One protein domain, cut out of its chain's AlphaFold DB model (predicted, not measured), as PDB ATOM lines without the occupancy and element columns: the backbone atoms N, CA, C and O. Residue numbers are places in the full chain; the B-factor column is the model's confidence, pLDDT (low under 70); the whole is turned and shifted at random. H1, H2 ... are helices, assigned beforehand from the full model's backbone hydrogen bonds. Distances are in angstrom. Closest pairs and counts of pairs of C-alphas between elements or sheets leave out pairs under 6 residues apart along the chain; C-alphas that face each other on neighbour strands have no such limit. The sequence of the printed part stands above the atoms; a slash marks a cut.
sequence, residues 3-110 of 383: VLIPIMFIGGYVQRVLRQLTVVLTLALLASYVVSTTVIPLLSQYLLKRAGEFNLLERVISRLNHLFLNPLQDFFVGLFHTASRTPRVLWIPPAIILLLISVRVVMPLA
ATOM      1  N   VAL A   3      17.844  18.698  39.092       88.88
ATOM      2  CA  VAL A   3      16.893  19.795  38.819       88.88
ATOM      3  C   VAL A   3      17.338  21.141  39.420       88.88
ATOM      4  O   VAL A   3      16.942  22.194  38.937       88.88
ATOM      5  N   LEU A   4      18.188  21.122  40.451       88.88
ATOM      6  CA  LEU A   4      18.667  22.321  41.143       88.88
ATOM      7  C   LEU A   4      19.906  22.941  40.476       88.88
ATOM      8  O   LEU A   4      20.197  24.114  40.693       88.88
ATOM      9  N   ILE A   5      20.630  22.180  39.650       87.19
ATOM     10  CA  ILE A   5      21.882  22.631  39.027       87.19
ATOM     11  C   ILE A   5      21.660  23.853  38.119       87.19
ATOM     12  O   ILE A   5      22.396  24.823  38.290       87.19
ATOM     13  N   PRO A   6      20.649  23.892  37.223       87.88
ATOM     14  CA  PRO A   6      20.426  25.060  36.369       87.88
ATOM     15  C   PRO A   6      20.186  26.353  37.159       87.88
ATOM     16  O   PRO A   6      20.650  27.414  36.755       87.88
ATOM     17  N   ILE A   7      19.533  26.263  38.324       86.56
ATOM     18  CA  ILE A   7      19.223  27.417  39.185       86.56
ATOM     19  C   ILE A   7      20.508  28.090  39.688       86.56
ATOM     20  O   ILE A   7      20.583  29.315  39.791       86.56
ATOM     21  N   MET A   8      21.559  27.304  39.922       84.62
ATOM     22  CA  MET A   8      22.870  27.805  40.331       84.62
ATOM     23  C   MET A   8      23.572  28.635  39.241       84.62
ATOM     24  O   MET A   8      24.495  29.386  39.564       84.62
ATOM     25  N   PHE A   9      23.129  28.531  37.983       87.25
ATOM     26  CA  PHE A   9      23.722  29.180  36.808       87.25
ATOM     27  C   PHE A   9      22.766  30.144  36.084       87.25
ATOM     28  O   PHE A   9      23.034  30.533  34.954       87.25
ATOM     29  N   ILE A  10      21.678  30.576  36.733       87.19
ATOM     30  CA  ILE A  10      20.706  31.527  36.157       87.19
ATOM     31  C   ILE A  10      21.314  32.910  35.841       87.19
ATOM     32  O   ILE A  10      20.782  33.633  35.001       87.19
ATOM     33  N   GLY A  11      22.435  33.285  36.464       85.81
ATOM     34  CA  GLY A  11      23.041  34.605  36.290       85.81
ATOM     35  C   GLY A  11      22.395  35.705  37.144       85.81
ATOM     36  O   GLY A  11      21.318  35.555  37.726       85.81
ATOM     37  N   GLY A  12      23.078  36.848  37.223       84.38
ATOM     38  CA  GLY A  12      22.537  38.077  37.807       84.38
ATOM     39  C   GLY A  12      22.272  38.032  39.318       84.38
ATOM     40  O   GLY A  12      22.940  37.335  40.083       84.38
ATOM     41  N   TYR A  13      21.308  38.846  39.757       79.00
ATOM     42  CA  TYR A  13      20.915  38.977  41.164       79.00
ATOM     43  C   TYR A  13      20.287  37.692  41.716       79.00
ATOM     44  O   TYR A  13      20.672  37.215  42.785       79.00
ATOM     45  N   VAL A  14      19.370  37.105  40.943       81.75
ATOM     46  CA  VAL A  14      18.623  35.896  41.312       81.75
ATOM     47  C   VAL A  14      19.580  34.752  41.648       81.75
ATOM     48  O   VAL A  14      19.393  34.074  42.656       81.75
ATOM     49  N   GLN A  15      20.666  34.597  40.883       88.06
ATOM     50  CA  GLN A  15      21.699  33.613  41.188       88.06
ATOM     51  C   GLN A  15      22.355  33.857  42.550       88.06
ATOM     52  O   GLN A  15      22.536  32.902  43.295       88.06
ATOM     53  N   ARG A  16      22.729  35.091  42.910       84.81
ATOM     54  CA  ARG A  16      23.435  35.349  44.183       84.81
ATOM     55  C   ARG A  16      22.583  34.971  45.392       84.81
ATOM     56  O   ARG A  16      23.102  34.352  46.317       84.81
ATOM     57  N   VAL A  17      21.292  35.298  45.345       84.38
ATOM     58  CA  VAL A  17      20.337  34.982  46.416       84.38
ATOM     59  C   VAL A  17      20.027  33.484  46.444       84.38
ATOM     60  O   VAL A  17      20.179  32.832  47.476       84.38
ATOM     61  N   LEU A  18      19.641  32.902  45.305       87.94
ATOM     62  CA  LEU A  18      19.196  31.508  45.262       87.94
ATOM     63  C   LEU A  18      20.340  30.499  45.344       87.94
ATOM     64  O   LEU A  18      20.112  29.378  45.793       87.94
ATOM     65  N   ARG A  19      21.569  30.853  44.950       90.38
ATOM     66  CA  ARG A  19      22.714  29.928  44.976       90.38
ATOM     67  C   ARG A  19      22.998  29.420  46.381       90.38
ATOM     68  O   ARG A  19      23.232  28.227  46.529       90.38
ATOM     69  N   GLN A  20      22.945  30.278  47.398       89.94
ATOM     70  CA  GLN A  20      23.176  29.857  48.784       89.94
ATOM     71  C   GLN A  20      22.137  28.817  49.228       89.94
ATOM     72  O   GLN A  20      22.505  27.744  49.703       89.94
ATOM     73  N   LEU A  21      20.853  29.077  48.967       90.94
ATOM     74  CA  LEU A  21      19.759  28.144  49.266       90.94
ATOM     75  C   LEU A  21      19.897  26.829  48.487       90.94
ATOM     76  O   LEU A  21      19.758  25.740  49.041       90.94
ATOM     77  N   THR A  22      20.217  26.933  47.199       92.44
ATOM     78  CA  THR A  22      20.325  25.796  46.279       92.44
ATOM     79  C   THR A  22      21.484  24.877  46.660       92.44
ATOM     80  O   THR A  22      21.326  23.655  46.641       92.44
ATOM     81  N   VAL A  23      22.636  25.438  47.039       91.75
ATOM     82  CA  VAL A  23      23.812  24.670  47.477       91.75
ATOM     83  C   VAL A  23      23.512  23.916  48.769       91.75
ATOM     84  O   VAL A  23      23.765  22.714  48.830       91.75
ATOM     85  N   VAL A  24      22.912  24.577  49.766       93.94
ATOM     86  CA  VAL A  24      22.546  23.937  51.040       93.94
ATOM     87  C   VAL A  24      21.533  22.814  50.818       93.94
ATOM     88  O   VAL A  24      21.732  21.708  51.315       93.94
ATOM     89  N   LEU A  25      20.490  23.052  50.018       94.50
ATOM     90  CA  LEU A  25      19.482  22.035  49.709       94.50
ATOM     91  C   LEU A  25      20.082  20.849  48.951       94.50
ATOM     92  O   LEU A  25      19.757  19.697  49.229       94.50
ATOM     93  N   THR A  26      20.978  21.122  48.004       92.94
ATOM     94  CA  THR A  26      21.706  20.076  47.285       92.94
ATOM     95  C   THR A  26      22.520  19.253  48.278       92.94
ATOM     96  O   THR A  26      22.343  18.046  48.336       92.94
ATOM     97  N   LEU A  27      23.327  19.870  49.140       93.69
ATOM     98  CA  LEU A  27      24.123  19.136  50.126       93.69
ATOM     99  C   LEU A  27      23.251  18.315  51.097       93.69
ATOM    100  O   LEU A  27      23.553  17.153  51.364       93.69
ATOM    101  N   ALA A  28      22.131  18.879  51.556       95.12
ATOM    102  CA  ALA A  28      21.180  18.205  52.438       95.12
ATOM    103  C   ALA A  28      20.528  16.982  51.777       95.12
ATOM    104  O   ALA A  28      20.412  15.930  52.402       95.12
ATOM    105  N   LEU A  29      20.142  17.081  50.500       95.00
ATOM    106  CA  LEU A  29      19.606  15.945  49.745       95.00
ATOM    107  C   LEU A  29      20.660  14.854  49.525       95.00
ATOM    108  O   LEU A  29      20.312  13.675  49.531       95.00
ATOM    109  N   LEU A  30      21.936  15.226  49.367       94.81
ATOM    110  CA  LEU A  30      23.034  14.267  49.216       94.81
ATOM    111  C   LEU A  30      23.231  13.494  50.514       94.81
ATOM    112  O   LEU A  30      23.253  12.267  50.512       94.81
ATOM    113  N   ALA A  31      23.323  14.223  51.627       95.88
ATOM    114  CA  ALA A  31      23.442  13.637  52.952       95.88
ATOM    115  C   ALA A  31      22.236  12.743  53.269       95.88
ATOM    116  O   ALA A  31      22.417  11.610  53.700       95.88
ATOM    117  N   SER A  32      21.015  13.203  52.979       96.44
ATOM    118  CA  SER A  32      19.788  12.419  53.159       96.44
ATOM    119  C   SER A  32      19.798  11.131  52.333       96.44
ATOM    120  O   SER A  32      19.460  10.069  52.849       96.44
ATOM    121  N   TYR A  33      20.265  11.180  51.082       95.31
ATOM    122  CA  TYR A  33      20.423   9.989  50.248       95.31
ATOM    123  C   TYR A  33      21.432   8.989  50.838       95.31
ATOM    124  O   TYR A  33      21.145   7.791  50.918       95.31
ATOM    125  N   VAL A  34      22.586   9.478  51.305       96.75
ATOM    126  CA  VAL A  34      23.610   8.643  51.953       96.75
ATOM    127  C   VAL A  34      23.053   8.001  53.223       96.75
ATOM    128  O   VAL A  34      23.147   6.785  53.384       96.75
ATOM    129  N   VAL A  35      22.411   8.782  54.093       96.69
ATOM    130  CA  VAL A  35      21.795   8.310  55.346       96.69
ATOM    131  C   VAL A  35      20.679   7.303  55.067       96.69
ATOM    132  O   VAL A  35      20.624   6.260  55.712       96.69
ATOM    133  N   SER A  36      19.826   7.566  54.076       96.06
ATOM    134  CA  SER A  36      18.728   6.675  53.689       96.06
ATOM    135  C   SER A  36      19.212   5.329  53.158       96.06
ATOM    136  O   SER A  36      18.585   4.305  53.403       96.06
ATOM    137  N   THR A  37      20.363   5.306  52.487       95.44
ATOM    138  CA  THR A  37      20.920   4.066  51.930       95.44
ATOM    139  C   THR A  37      21.763   3.290  52.948       95.44
ATOM    140  O   THR A  37      21.857   2.071  52.858       95.44
ATOM    141  N   THR A  38      22.378   3.966  53.924       95.31
ATOM    142  CA  THR A  38      23.328   3.342  54.868       95.31
ATOM    143  C   THR A  38      22.755   3.195  56.273       95.31
ATOM    144  O   THR A  38      22.642   2.088  56.794       95.31
ATOM    145  N   VAL A  39      22.362   4.309  56.885       92.69
ATOM    146  CA  VAL A  39      21.952   4.385  58.288       92.69
ATOM    147  C   VAL A  39      20.552   3.815  58.480       92.69
ATOM    148  O   VAL A  39      20.356   3.032  59.403       92.69
ATOM    149  N   ILE A  40      19.587   4.165  57.619       93.50
ATOM    150  CA  ILE A  40      18.196   3.711  57.790       93.50
ATOM    151  C   ILE A  40      18.101   2.178  57.753       93.50
ATOM    152  O   ILE A  40      17.582   1.630  58.721       93.50
ATOM    153  N   PRO A  41      18.646   1.449  56.756       90.44
ATOM    154  CA  PRO A  41      18.561  -0.010  56.734       90.44
ATOM    155  C   PRO A  41      19.273  -0.653  57.931       90.44
ATOM    156  O   PRO A  41      18.772  -1.621  58.507       90.44
ATOM    157  N   LEU A  42      20.407  -0.078  58.351       91.00
ATOM    158  CA  LEU A  42      21.192  -0.563  59.486       91.00
ATOM    159  C   LEU A  42      20.496  -0.330  60.836       91.00
ATOM    160  O   LEU A  42      20.628  -1.161  61.732       91.00
ATOM    161  N   LEU A  43      19.732   0.755  60.983       86.25
ATOM    162  CA  LEU A  43      18.881   0.992  62.152       86.25
ATOM    163  C   LEU A  43      17.590   0.180  62.090       86.25
ATOM    164  O   LEU A  43      17.131  -0.284  63.129       86.25
ATOM    165  N   SER A  44      17.005  -0.017  60.907       84.44
ATOM    166  CA  SER A  44      15.756  -0.761  60.741       84.44
ATOM    167  C   SER A  44      15.870  -2.182  61.282       84.44
ATOM    168  O   SER A  44      14.966  -2.614  61.981       84.44
ATOM    169  N   GLN A  45      16.986  -2.882  61.069       82.56
ATOM    170  CA  GLN A  45      17.200  -4.218  61.652       82.56
ATOM    171  C   GLN A  45      17.284  -4.231  63.191       82.56
ATOM    172  O   GLN A  45      17.008  -5.258  63.805       82.56
ATOM    173  N   TYR A  46      17.671  -3.117  63.820       77.94
ATOM    174  CA  TYR A  46      17.796  -3.020  65.278       77.94
ATOM    175  C   TYR A  46      16.508  -2.500  65.935       77.94
ATOM    176  O   TYR A  46      16.140  -2.942  67.021       77.94
ATOM    177  N   LEU A  47      15.805  -1.574  65.272       75.31
ATOM    178  CA  LEU A  47      14.539  -1.005  65.741       75.31
ATOM    179  C   LEU A  47      13.337  -1.911  65.453       75.31
ATOM    180  O   LEU A  47      12.436  -1.999  66.288       75.31
ATOM    181  N   LEU A  48      13.291  -2.571  64.290       68.12
ATOM    182  CA  LEU A  48      12.208  -3.495  63.968       68.12
ATOM    183  C   LEU A  48      12.499  -4.851  64.618       68.12
ATOM    184  O   LEU A  48      13.168  -5.714  64.049       68.12
ATOM    185  N   LYS A  49      11.957  -5.056  65.822       62.50
ATOM    186  CA  LYS A  49      11.833  -6.397  66.403       62.50
ATOM    187  C   LYS A  49      10.918  -7.260  65.534       62.50
ATOM    188  O   LYS A  49       9.957  -6.777  64.939       62.50
ATOM    189  N   ARG A  50      11.223  -8.560  65.490       57.81
ATOM    190  CA  ARG A  50      10.438  -9.593  64.799       57.81
ATOM    191  C   ARG A  50       8.968  -9.469  65.222       57.81
ATOM    192  O   ARG A  50       8.674  -9.546  66.412       57.81
ATOM    193  N   ALA A  51       8.086  -9.234  64.250       58.28
ATOM    194  CA  ALA A  51       6.649  -9.094  64.456       58.28
ATOM    195  C   ALA A  51       6.117 -10.259  65.306       58.28
ATOM    196  O   ALA A  51       6.304 -11.421  64.939       58.28
ATOM    197  N   GLY A  52       5.503  -9.949  66.451       54.34
ATOM    198  CA  GLY A  52       5.031 -10.979  67.377       54.34
ATOM    199  C   GLY A  52       4.231 -10.486  68.580       54.34
ATOM    200  O   GLY A  52       3.318 -11.190  68.996       54.34
ATOM    201  N   GLU A  53       4.481  -9.283  69.108       52.34
ATOM    202  CA  GLU A  53       3.719  -8.763  70.256       52.34
ATOM    203  C   GLU A  53       3.188  -7.353  69.989       52.34
ATOM    204  O   GLU A  53       3.923  -6.368  70.015       52.34
ATOM    205  N   PHE A  54       1.882  -7.277  69.717       52.78
ATOM    206  CA  PHE A  54       1.172  -6.033  69.444       52.78
ATOM    207  C   PHE A  54       1.151  -5.120  70.674       52.78
ATOM    208  O   PHE A  54       0.329  -5.296  71.580       52.78
ATOM    209  N   ASN A  55       1.992  -4.087  70.672       65.31
ATOM    210  CA  ASN A  55       1.877  -2.977  71.616       65.31
ATOM    211  C   ASN A  55       0.588  -2.174  71.351       65.31
ATOM    212  O   ASN A  55       0.094  -2.106  70.224       65.31
ATOM    213  N   LEU A  56       0.044  -1.510  72.381       63.84
ATOM    214  CA  LEU A  56      -1.169  -0.669  72.293       63.84
ATOM    215  C   LEU A  56      -1.117   0.345  71.131       63.84
ATOM    216  O   LEU A  56      -2.129   0.591  70.477       63.84
ATOM    217  N   LEU A  57       0.075   0.869  70.835       65.38
ATOM    218  CA  LEU A  57       0.358   1.750  69.698       65.38
ATOM    219  C   LEU A  57       0.060   1.097  68.342       65.38
ATOM    220  O   LEU A  57      -0.553   1.718  67.481       65.38
ATOM    221  N   GLU A  58       0.427  -0.166  68.163       66.81
ATOM    222  CA  GLU A  58       0.257  -0.903  66.908       66.81
ATOM    223  C   GLU A  58      -1.224  -1.211  66.633       66.81
ATOM    224  O   GLU A  58      -1.675  -1.189  65.490       66.81
ATOM    225  N   ARG A  59      -2.020  -1.388  67.697       68.69
ATOM    226  CA  ARG A  59      -3.479  -1.569  67.627       68.69
ATOM    227  C   ARG A  59      -4.231  -0.267  67.320       68.69
ATOM    228  O   ARG A  59      -5.278  -0.296  66.676       68.69
ATOM    229  N   VAL A  60      -3.715   0.875  67.773       72.38
ATOM    230  CA  VAL A  60      -4.250   2.198  67.409       72.38
ATOM    231  C   VAL A  60      -3.888   2.536  65.963       72.38
ATOM    232  O   VAL A  60      -4.761   2.958  65.206       72.38
ATOM    233  N   ILE A  61      -2.642   2.278  65.554       70.94
ATOM    234  CA  ILE A  61      -2.175   2.474  64.177       70.94
ATOM    235  C   ILE A  61      -2.951   1.577  63.209       70.94
ATOM    236  O   ILE A  61      -3.400   2.065  62.177       70.94
ATOM    237  N   SER A  62      -3.188   0.305  63.542       70.88
ATOM    238  CA  SER A  62      -3.968  -0.590  62.680       70.88
ATOM    239  C   SER A  62      -5.429  -0.154  62.552       70.88
ATOM    240  O   SER A  62      -5.972  -0.179  61.451       70.88
ATOM    241  N   ARG A  63      -6.063   0.337  63.627       73.75
ATOM    242  CA  ARG A  63      -7.409   0.929  63.538       73.75
ATOM    243  C   ARG A  63      -7.440   2.183  62.667       73.75
ATOM    244  O   ARG A  63      -8.358   2.315  61.866       73.75
ATOM    245  N   LEU A  64      -6.456   3.076  62.794       73.94
ATOM    246  CA  LEU A  64      -6.352   4.265  61.940       73.94
ATOM    247  C   LEU A  64      -6.123   3.882  60.470       73.94
ATOM    248  O   LEU A  64      -6.727   4.470  59.577       73.94
ATOM    249  N   ASN A  65      -5.291   2.866  60.231       74.25
ATOM    250  CA  ASN A  65      -5.010   2.314  58.909       74.25
ATOM    251  C   ASN A  65      -6.296   1.774  58.266       74.25
ATOM    252  O   ASN A  65      -6.663   2.170  57.163       74.25
ATOM    253  N   HIS A  66      -7.063   0.971  59.001       76.44
ATOM    254  CA  HIS A  66      -8.327   0.435  58.505       76.44
ATOM    255  C   HIS A  66      -9.424   1.494  58.314       76.44
ATOM    256  O   HIS A  66     -10.227   1.349  57.398       76.44
ATOM    257  N   LEU A  67      -9.469   2.555  59.131       77.44
ATOM    258  CA  LEU A  67     -10.484   3.610  58.995       77.44
ATOM    259  C   LEU A  67     -10.171   4.649  57.912       77.44
ATOM    260  O   LEU A  67     -11.103   5.168  57.309       77.44
ATOM    261  N   PHE A  68      -8.898   4.988  57.693       78.56
ATOM    262  CA  PHE A  68      -8.511   6.092  56.803       78.56
ATOM    263  C   PHE A  68      -7.678   5.647  55.605       78.56
ATOM    264  O   PHE A  68      -7.932   6.091  54.489       78.56
ATOM    265  N   LEU A  69      -6.686   4.783  55.815       80.44
ATOM    266  CA  LEU A  69      -5.757   4.399  54.752       80.44
ATOM    267  C   LEU A  69      -6.377   3.375  53.802       80.44
ATOM    268  O   LEU A  69      -6.218   3.530  52.598       80.44
ATOM    269  N   ASN A  70      -7.145   2.407  54.303       80.44
ATOM    270  CA  ASN A  70      -7.856   1.435  53.469       80.44
ATOM    271  C   ASN A  70      -8.856   2.083  52.490       80.44
ATOM    272  O   ASN A  70      -8.715   1.855  51.293       80.44
ATOM    273  N   PRO A  71      -9.813   2.935  52.916       84.94
ATOM    274  CA  PRO A  71     -10.738   3.557  51.966       84.94
ATOM    275  C   PRO A  71     -10.032   4.507  50.991       84.94
ATOM    276  O   PRO A  71     -10.443   4.630  49.839       84.94
ATOM    277  N   LEU A  72      -8.949   5.160  51.423       86.38
ATOM    278  CA  LEU A  72      -8.135   5.995  50.545       86.38
ATOM    279  C   LEU A  72      -7.377   5.148  49.511       86.38
ATOM    280  O   LEU A  72      -7.341   5.499  48.332       86.38
ATOM    281  N   GLN A  73      -6.811   4.017  49.933       85.62
ATOM    282  CA  GLN A  73      -6.161   3.047  49.060       85.62
ATOM    283  C   GLN A  73      -7.158   2.491  48.045       85.62
ATOM    284  O   GLN A  73      -6.870   2.511  46.851       85.62
ATOM    285  N   ASP A  74      -8.340   2.074  48.489       85.06
ATOM    286  CA  ASP A  74      -9.394   1.543  47.625       85.06
ATOM    287  C   ASP A  74      -9.886   2.595  46.624       85.06
ATOM    288  O   ASP A  74     -10.105   2.280  45.453       85.06
ATOM    289  N   PHE A  75      -9.977   3.865  47.031       87.12
ATOM    290  CA  PHE A  75     -10.271   4.977  46.127       87.12
ATOM    291  C   PHE A  75      -9.196   5.136  45.040       87.12
ATOM    292  O   PHE A  75      -9.526   5.192  43.852       87.12
ATOM    293  N   PHE A  76      -7.910   5.163  45.411       86.81
ATOM    294  CA  PHE A  76      -6.814   5.267  44.441       86.81
ATOM    295  C   PHE A  76      -6.729   4.040  43.525       86.81
ATOM    296  O   PHE A  76      -6.508   4.193  42.324       86.81
ATOM    297  N   VAL A  77      -6.944   2.834  44.056       86.25
ATOM    298  CA  VAL A  77      -6.964   1.582  43.286       86.25
ATOM    299  C   VAL A  77      -8.155   1.560  42.327       86.25
ATOM    300  O   VAL A  77      -7.989   1.224  41.153       86.25
ATOM    301  N   GLY A  78      -9.337   1.984  42.775       85.88
ATOM    302  CA  GLY A  78     -10.528   2.118  41.938       85.88
ATOM    303  C   GLY A  78     -10.335   3.134  40.810       85.88
ATOM    304  O   GLY A  78     -10.660   2.854  39.651       85.88
ATOM    305  N   LEU A  79      -9.729   4.284  41.114       83.31
ATOM    306  CA  LEU A  79      -9.395   5.308  40.125       83.31
ATOM    307  C   LEU A  79      -8.354   4.800  39.119       83.31
ATOM    308  O   LEU A  79      -8.531   4.969  37.914       83.31
ATOM    309  N   PHE A  80      -7.311   4.113  39.590       82.94
ATOM    310  CA  PHE A  80      -6.276   3.519  38.742       82.94
ATOM    311  C   PHE A  80      -6.836   2.437  37.815       82.94
ATOM    312  O   PHE A  80      -6.501   2.390  36.629       82.94
ATOM    313  N   HIS A  81      -7.718   1.581  38.327       81.81
ATOM    314  CA  HIS A  81      -8.348   0.523  37.547       81.81
ATOM    315  C   HIS A  81      -9.304   1.098  36.486       81.81
ATOM    316  O   HIS A  81      -9.320   0.635  35.342       81.81
ATOM    317  N   THR A  82     -10.030   2.168  36.821       78.00
ATOM    318  CA  THR A  82     -10.873   2.925  35.877       78.00
ATOM    319  C   THR A  82     -10.032   3.618  34.799       78.00
ATOM    320  O   THR A  82     -10.340   3.537  33.606       78.00
ATOM    321  N   ALA A  83      -8.918   4.236  35.194       75.81
ATOM    322  CA  ALA A  83      -7.988   4.886  34.278       75.81
ATOM    323  C   ALA A  83      -7.298   3.881  33.338       75.81
ATOM    324  O   ALA A  83      -7.137   4.175  32.156       75.81
ATOM    325  N   SER A  84      -6.954   2.685  33.831       74.81
ATOM    326  CA  SER A  84      -6.249   1.643  33.068       74.81
ATOM    327  C   SER A  84      -7.133   0.905  32.059       74.81
ATOM    328  O   SER A  84      -6.633   0.440  31.039       74.81
ATOM    329  N   ARG A  85      -8.443   0.793  32.320       76.56
ATOM    330  CA  ARG A  85      -9.412   0.190  31.383       76.56
ATOM    331  C   ARG A  85      -9.805   1.116  30.233       76.56
ATOM    332  O   ARG A  85     -10.319   0.655  29.219       76.56
ATOM    333  N   THR A  86      -9.568   2.411  30.391       73.19
ATOM    334  CA  THR A  86      -9.892   3.427  29.393       73.19
ATOM    335  C   THR A  86      -8.702   3.600  28.442       73.19
ATOM    336  O   THR A  86      -7.563   3.675  28.909       73.19
ATOM    337  N   PRO A  87      -8.897   3.678  27.111       76.62
ATOM    338  CA  PRO A  87      -7.789   3.902  26.189       76.62
ATOM    339  C   PRO A  87      -7.064   5.206  26.537       76.62
ATOM    340  O   PRO A  87      -7.693   6.250  26.711       76.62
ATOM    341  N   ARG A  88      -5.723   5.159  26.604       68.38
ATOM    342  CA  ARG A  88      -4.859   6.297  26.998       68.38
ATOM    343  C   ARG A  88      -5.158   7.578  26.209       68.38
ATOM    344  O   ARG A  88      -5.020   8.675  26.736       68.38
ATOM    345  N   VAL A  89      -5.624   7.424  24.970       73.62
ATOM    346  CA  VAL A  89      -6.012   8.502  24.053       73.62
ATOM    347  C   VAL A  89      -7.183   9.342  24.583       73.62
ATOM    348  O   VAL A  89      -7.255  10.519  24.259       73.62
ATOM    349  N   LEU A  90      -8.054   8.799  25.443       79.44
ATOM    350  CA  LEU A  90      -9.190   9.544  26.002       79.44
ATOM    351  C   LEU A  90      -8.772  10.539  27.102       79.44
ATOM    352  O   LEU A  90      -9.450  11.540  27.308       79.44
ATOM    353  N   TRP A  91      -7.643  10.298  27.778       79.38
ATOM    354  CA  TRP A  91      -7.143  11.158  28.862       79.38
ATOM    355  C   TRP A  91      -6.209  12.276  28.382       79.38
ATOM    356  O   TRP A  91      -6.030  13.273  29.080       79.38
ATOM    357  N   ILE A  92      -5.642  12.146  27.179       83.94
ATOM    358  CA  ILE A  92      -4.732  13.146  26.603       83.94
ATOM    359  C   ILE A  92      -5.454  14.482  26.316       83.94
ATOM    360  O   ILE A  92      -4.961  15.512  26.781       83.94
ATOM    361  N   PRO A  93      -6.620  14.523  25.631       87.75
ATOM    362  CA  PRO A  93      -7.339  15.769  25.376       87.75
ATOM    363  C   PRO A  93      -7.718  16.546  26.646       87.75
ATOM    364  O   PRO A  93      -7.389  17.730  26.704       87.75
ATOM    365  N   PRO A  94      -8.334  15.947  27.689       88.75
ATOM    366  CA  PRO A  94      -8.658  16.689  28.903       88.75
ATOM    367  C   PRO A  94      -7.408  17.149  29.661       88.75
ATOM    368  O   PRO A  94      -7.427  18.244  30.215       88.75
ATOM    369  N   ALA A  95      -6.302  16.394  29.637       87.50
ATOM    370  CA  ALA A  95      -5.038  16.841  30.226       87.50
ATOM    371  C   ALA A  95      -4.446  18.054  29.486       87.50
ATOM    372  O   ALA A  95      -4.002  19.009  30.124       87.50
ATOM    373  N   ILE A  96      -4.482  18.057  28.148       91.62
ATOM    374  CA  ILE A  96      -4.038  19.196  27.330       91.62
ATOM    375  C   ILE A  96      -4.955  20.401  27.540       91.62
ATOM    376  O   ILE A  96      -4.468  21.516  27.703       91.62
ATOM    377  N   ILE A  97      -6.273  20.194  27.577       93.25
ATOM    378  CA  ILE A  97      -7.249  21.255  27.844       93.25
ATOM    379  C   ILE A  97      -7.012  21.849  29.236       93.25
ATOM    380  O   ILE A  97      -6.954  23.068  29.371       93.25
ATOM    381  N   LEU A  98      -6.799  21.014  30.256       92.69
ATOM    382  CA  LEU A  98      -6.478  21.466  31.607       92.69
ATOM    383  C   LEU A  98      -5.170  22.265  31.636       92.69
ATOM    384  O   LEU A  98      -5.109  23.311  32.282       92.69
ATOM    385  N   LEU A  99      -4.144  21.817  30.909       91.94
ATOM    386  CA  LEU A  99      -2.879  22.539  30.779       91.94
ATOM    387  C   LEU A  99      -3.077  23.896  30.093       91.94
ATOM    388  O   LEU A  99      -2.574  24.901  30.587       91.94
ATOM    389  N   LEU A 100      -3.842  23.957  29.002       92.62
ATOM    390  CA  LEU A 100      -4.131  25.201  28.285       92.62
ATOM    391  C   LEU A 100      -4.942  26.179  29.138       92.62
ATOM    392  O   LEU A 100      -4.623  27.367  29.165       92.62
ATOM    393  N   ILE A 101      -5.954  25.693  29.862       92.38
ATOM    394  CA  ILE A 101      -6.735  26.504  30.803       92.38
ATOM    395  C   ILE A 101      -5.827  27.014  31.922       92.38
ATOM    396  O   ILE A 101      -5.842  28.205  32.214       92.38
ATOM    397  N   SER A 102      -4.994  26.148  32.503       88.50
ATOM    398  CA  SER A 102      -4.051  26.526  33.557       88.50
ATOM    399  C   SER A 102      -3.089  27.614  33.081       88.50
ATOM    400  O   SER A 102      -3.007  28.674  33.694       88.50
ATOM    401  N   VAL A 103      -2.440  27.433  31.928       87.56
ATOM    402  CA  VAL A 103      -1.533  28.443  31.363       87.56
ATOM    403  C   VAL A 103      -2.278  29.746  31.067       87.56
ATOM    404  O   VAL A 103      -1.787  30.824  31.390       87.56
ATOM    405  N   ARG A 104      -3.482  29.675  30.490       87.38
ATOM    406  CA  ARG A 104      -4.232  30.870  30.087       87.38
ATOM    407  C   ARG A 104      -4.846  31.635  31.256       87.38
ATOM    408  O   ARG A 104      -4.995  32.845  31.141       87.38
ATOM    409  N   VAL A 105      -5.198  30.964  32.348       86.31
ATOM    410  CA  VAL A 105      -5.811  31.589  33.529       86.31
ATOM    411  C   VAL A 105      -4.752  31.997  34.551       86.31
ATOM    412  O   VAL A 105      -4.800  33.108  35.060       86.31
ATOM    413  N   VAL A 106      -3.765  31.149  34.838       80.75
ATOM    414  CA  VAL A 106      -2.794  31.393  35.918       80.75
ATOM    415  C   VAL A 106      -1.717  32.394  35.498       80.75
ATOM    416  O   VAL A 106      -1.354  33.274  36.276       80.75
ATOM    417  N   MET A 107      -1.220  32.308  34.261       77.19
ATOM    418  CA  MET A 107      -0.115  33.154  33.801       77.19
ATOM    419  C   MET A 107      -0.430  34.663  33.758       77.19
ATOM    420  O   MET A 107       0.446  35.427  34.152       77.19
ATOM    421  N   PRO A 108      -1.620  35.139  33.328       78.25
ATOM    422  CA  PRO A 108      -1.933  36.571  33.383       78.25
ATOM    423  C   PRO A 108      -2.268  37.073  34.794       78.25
ATOM    424  O   PRO A 108      -2.227  38.279  35.022       78.25
ATOM    425  N   LEU A 109      -2.611  36.181  35.730       75.44
ATOM    426  CA  LEU A 109      -2.882  36.539  37.126       75.44
ATOM    427  C   LEU A 109      -1.589  36.713  37.936       75.44
ATOM    428  O   LEU A 109      -1.547  37.523  38.859       75.44
ATOM    429  N   ALA A 110      -0.537  35.969  37.591       71.94
ATOM    430  CA  ALA A 110       0.760  36.063  38.243       71.94
ATOM    431  C   ALA A 110       1.569  37.241  37.671       71.94
ATOM    432  O   ALA A 110       2.156  37.153  36.590       71.94
TER     433      ALA A 110
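This is residues 3 to 110 of the 383 residues of an uncharacterized protein of Thermodesulfatator sp (UniProt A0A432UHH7). Three helices, H2, H3 and H4, run end to end as an open horseshoe round an empty middle, with short H1 folded back on H2. The 108 printed residues have four named helices and no named strand: all helix. The whole is extended, radius of gyration of the C-alphas 23.0 A, spanning 59 by 43 by 25 A.

H1, residues 6 to 9, touches H2, residues 12 to 47, at its residues 15 to 23 alone; the closest C-alphas, of Met 8 and Arg 19, are 5.1 A apart. H3, residues 56 to 85, and H4, residues 92 to 109, touch no helix. Pairs O i to N i+4 within hydrogen-bond range are 26 of 32 in H2, 24 of 26 in H3, 12 of 14 in H4; H1 is too short for one.

H1 begins at C-alpha 6 (20.426, 25.060, 36.369). H2, 48.7 A long, has a kink of 42 degrees near residue 41; H3, 41.7 A, one of 36 degrees near residue 69. H4, 25.7 A, ends at C-alpha 109 (-2.882, 36.539, 37.126).

The printed part has no cut and no long link. pLDDT is under 70 at residues 48 to 59 and 88.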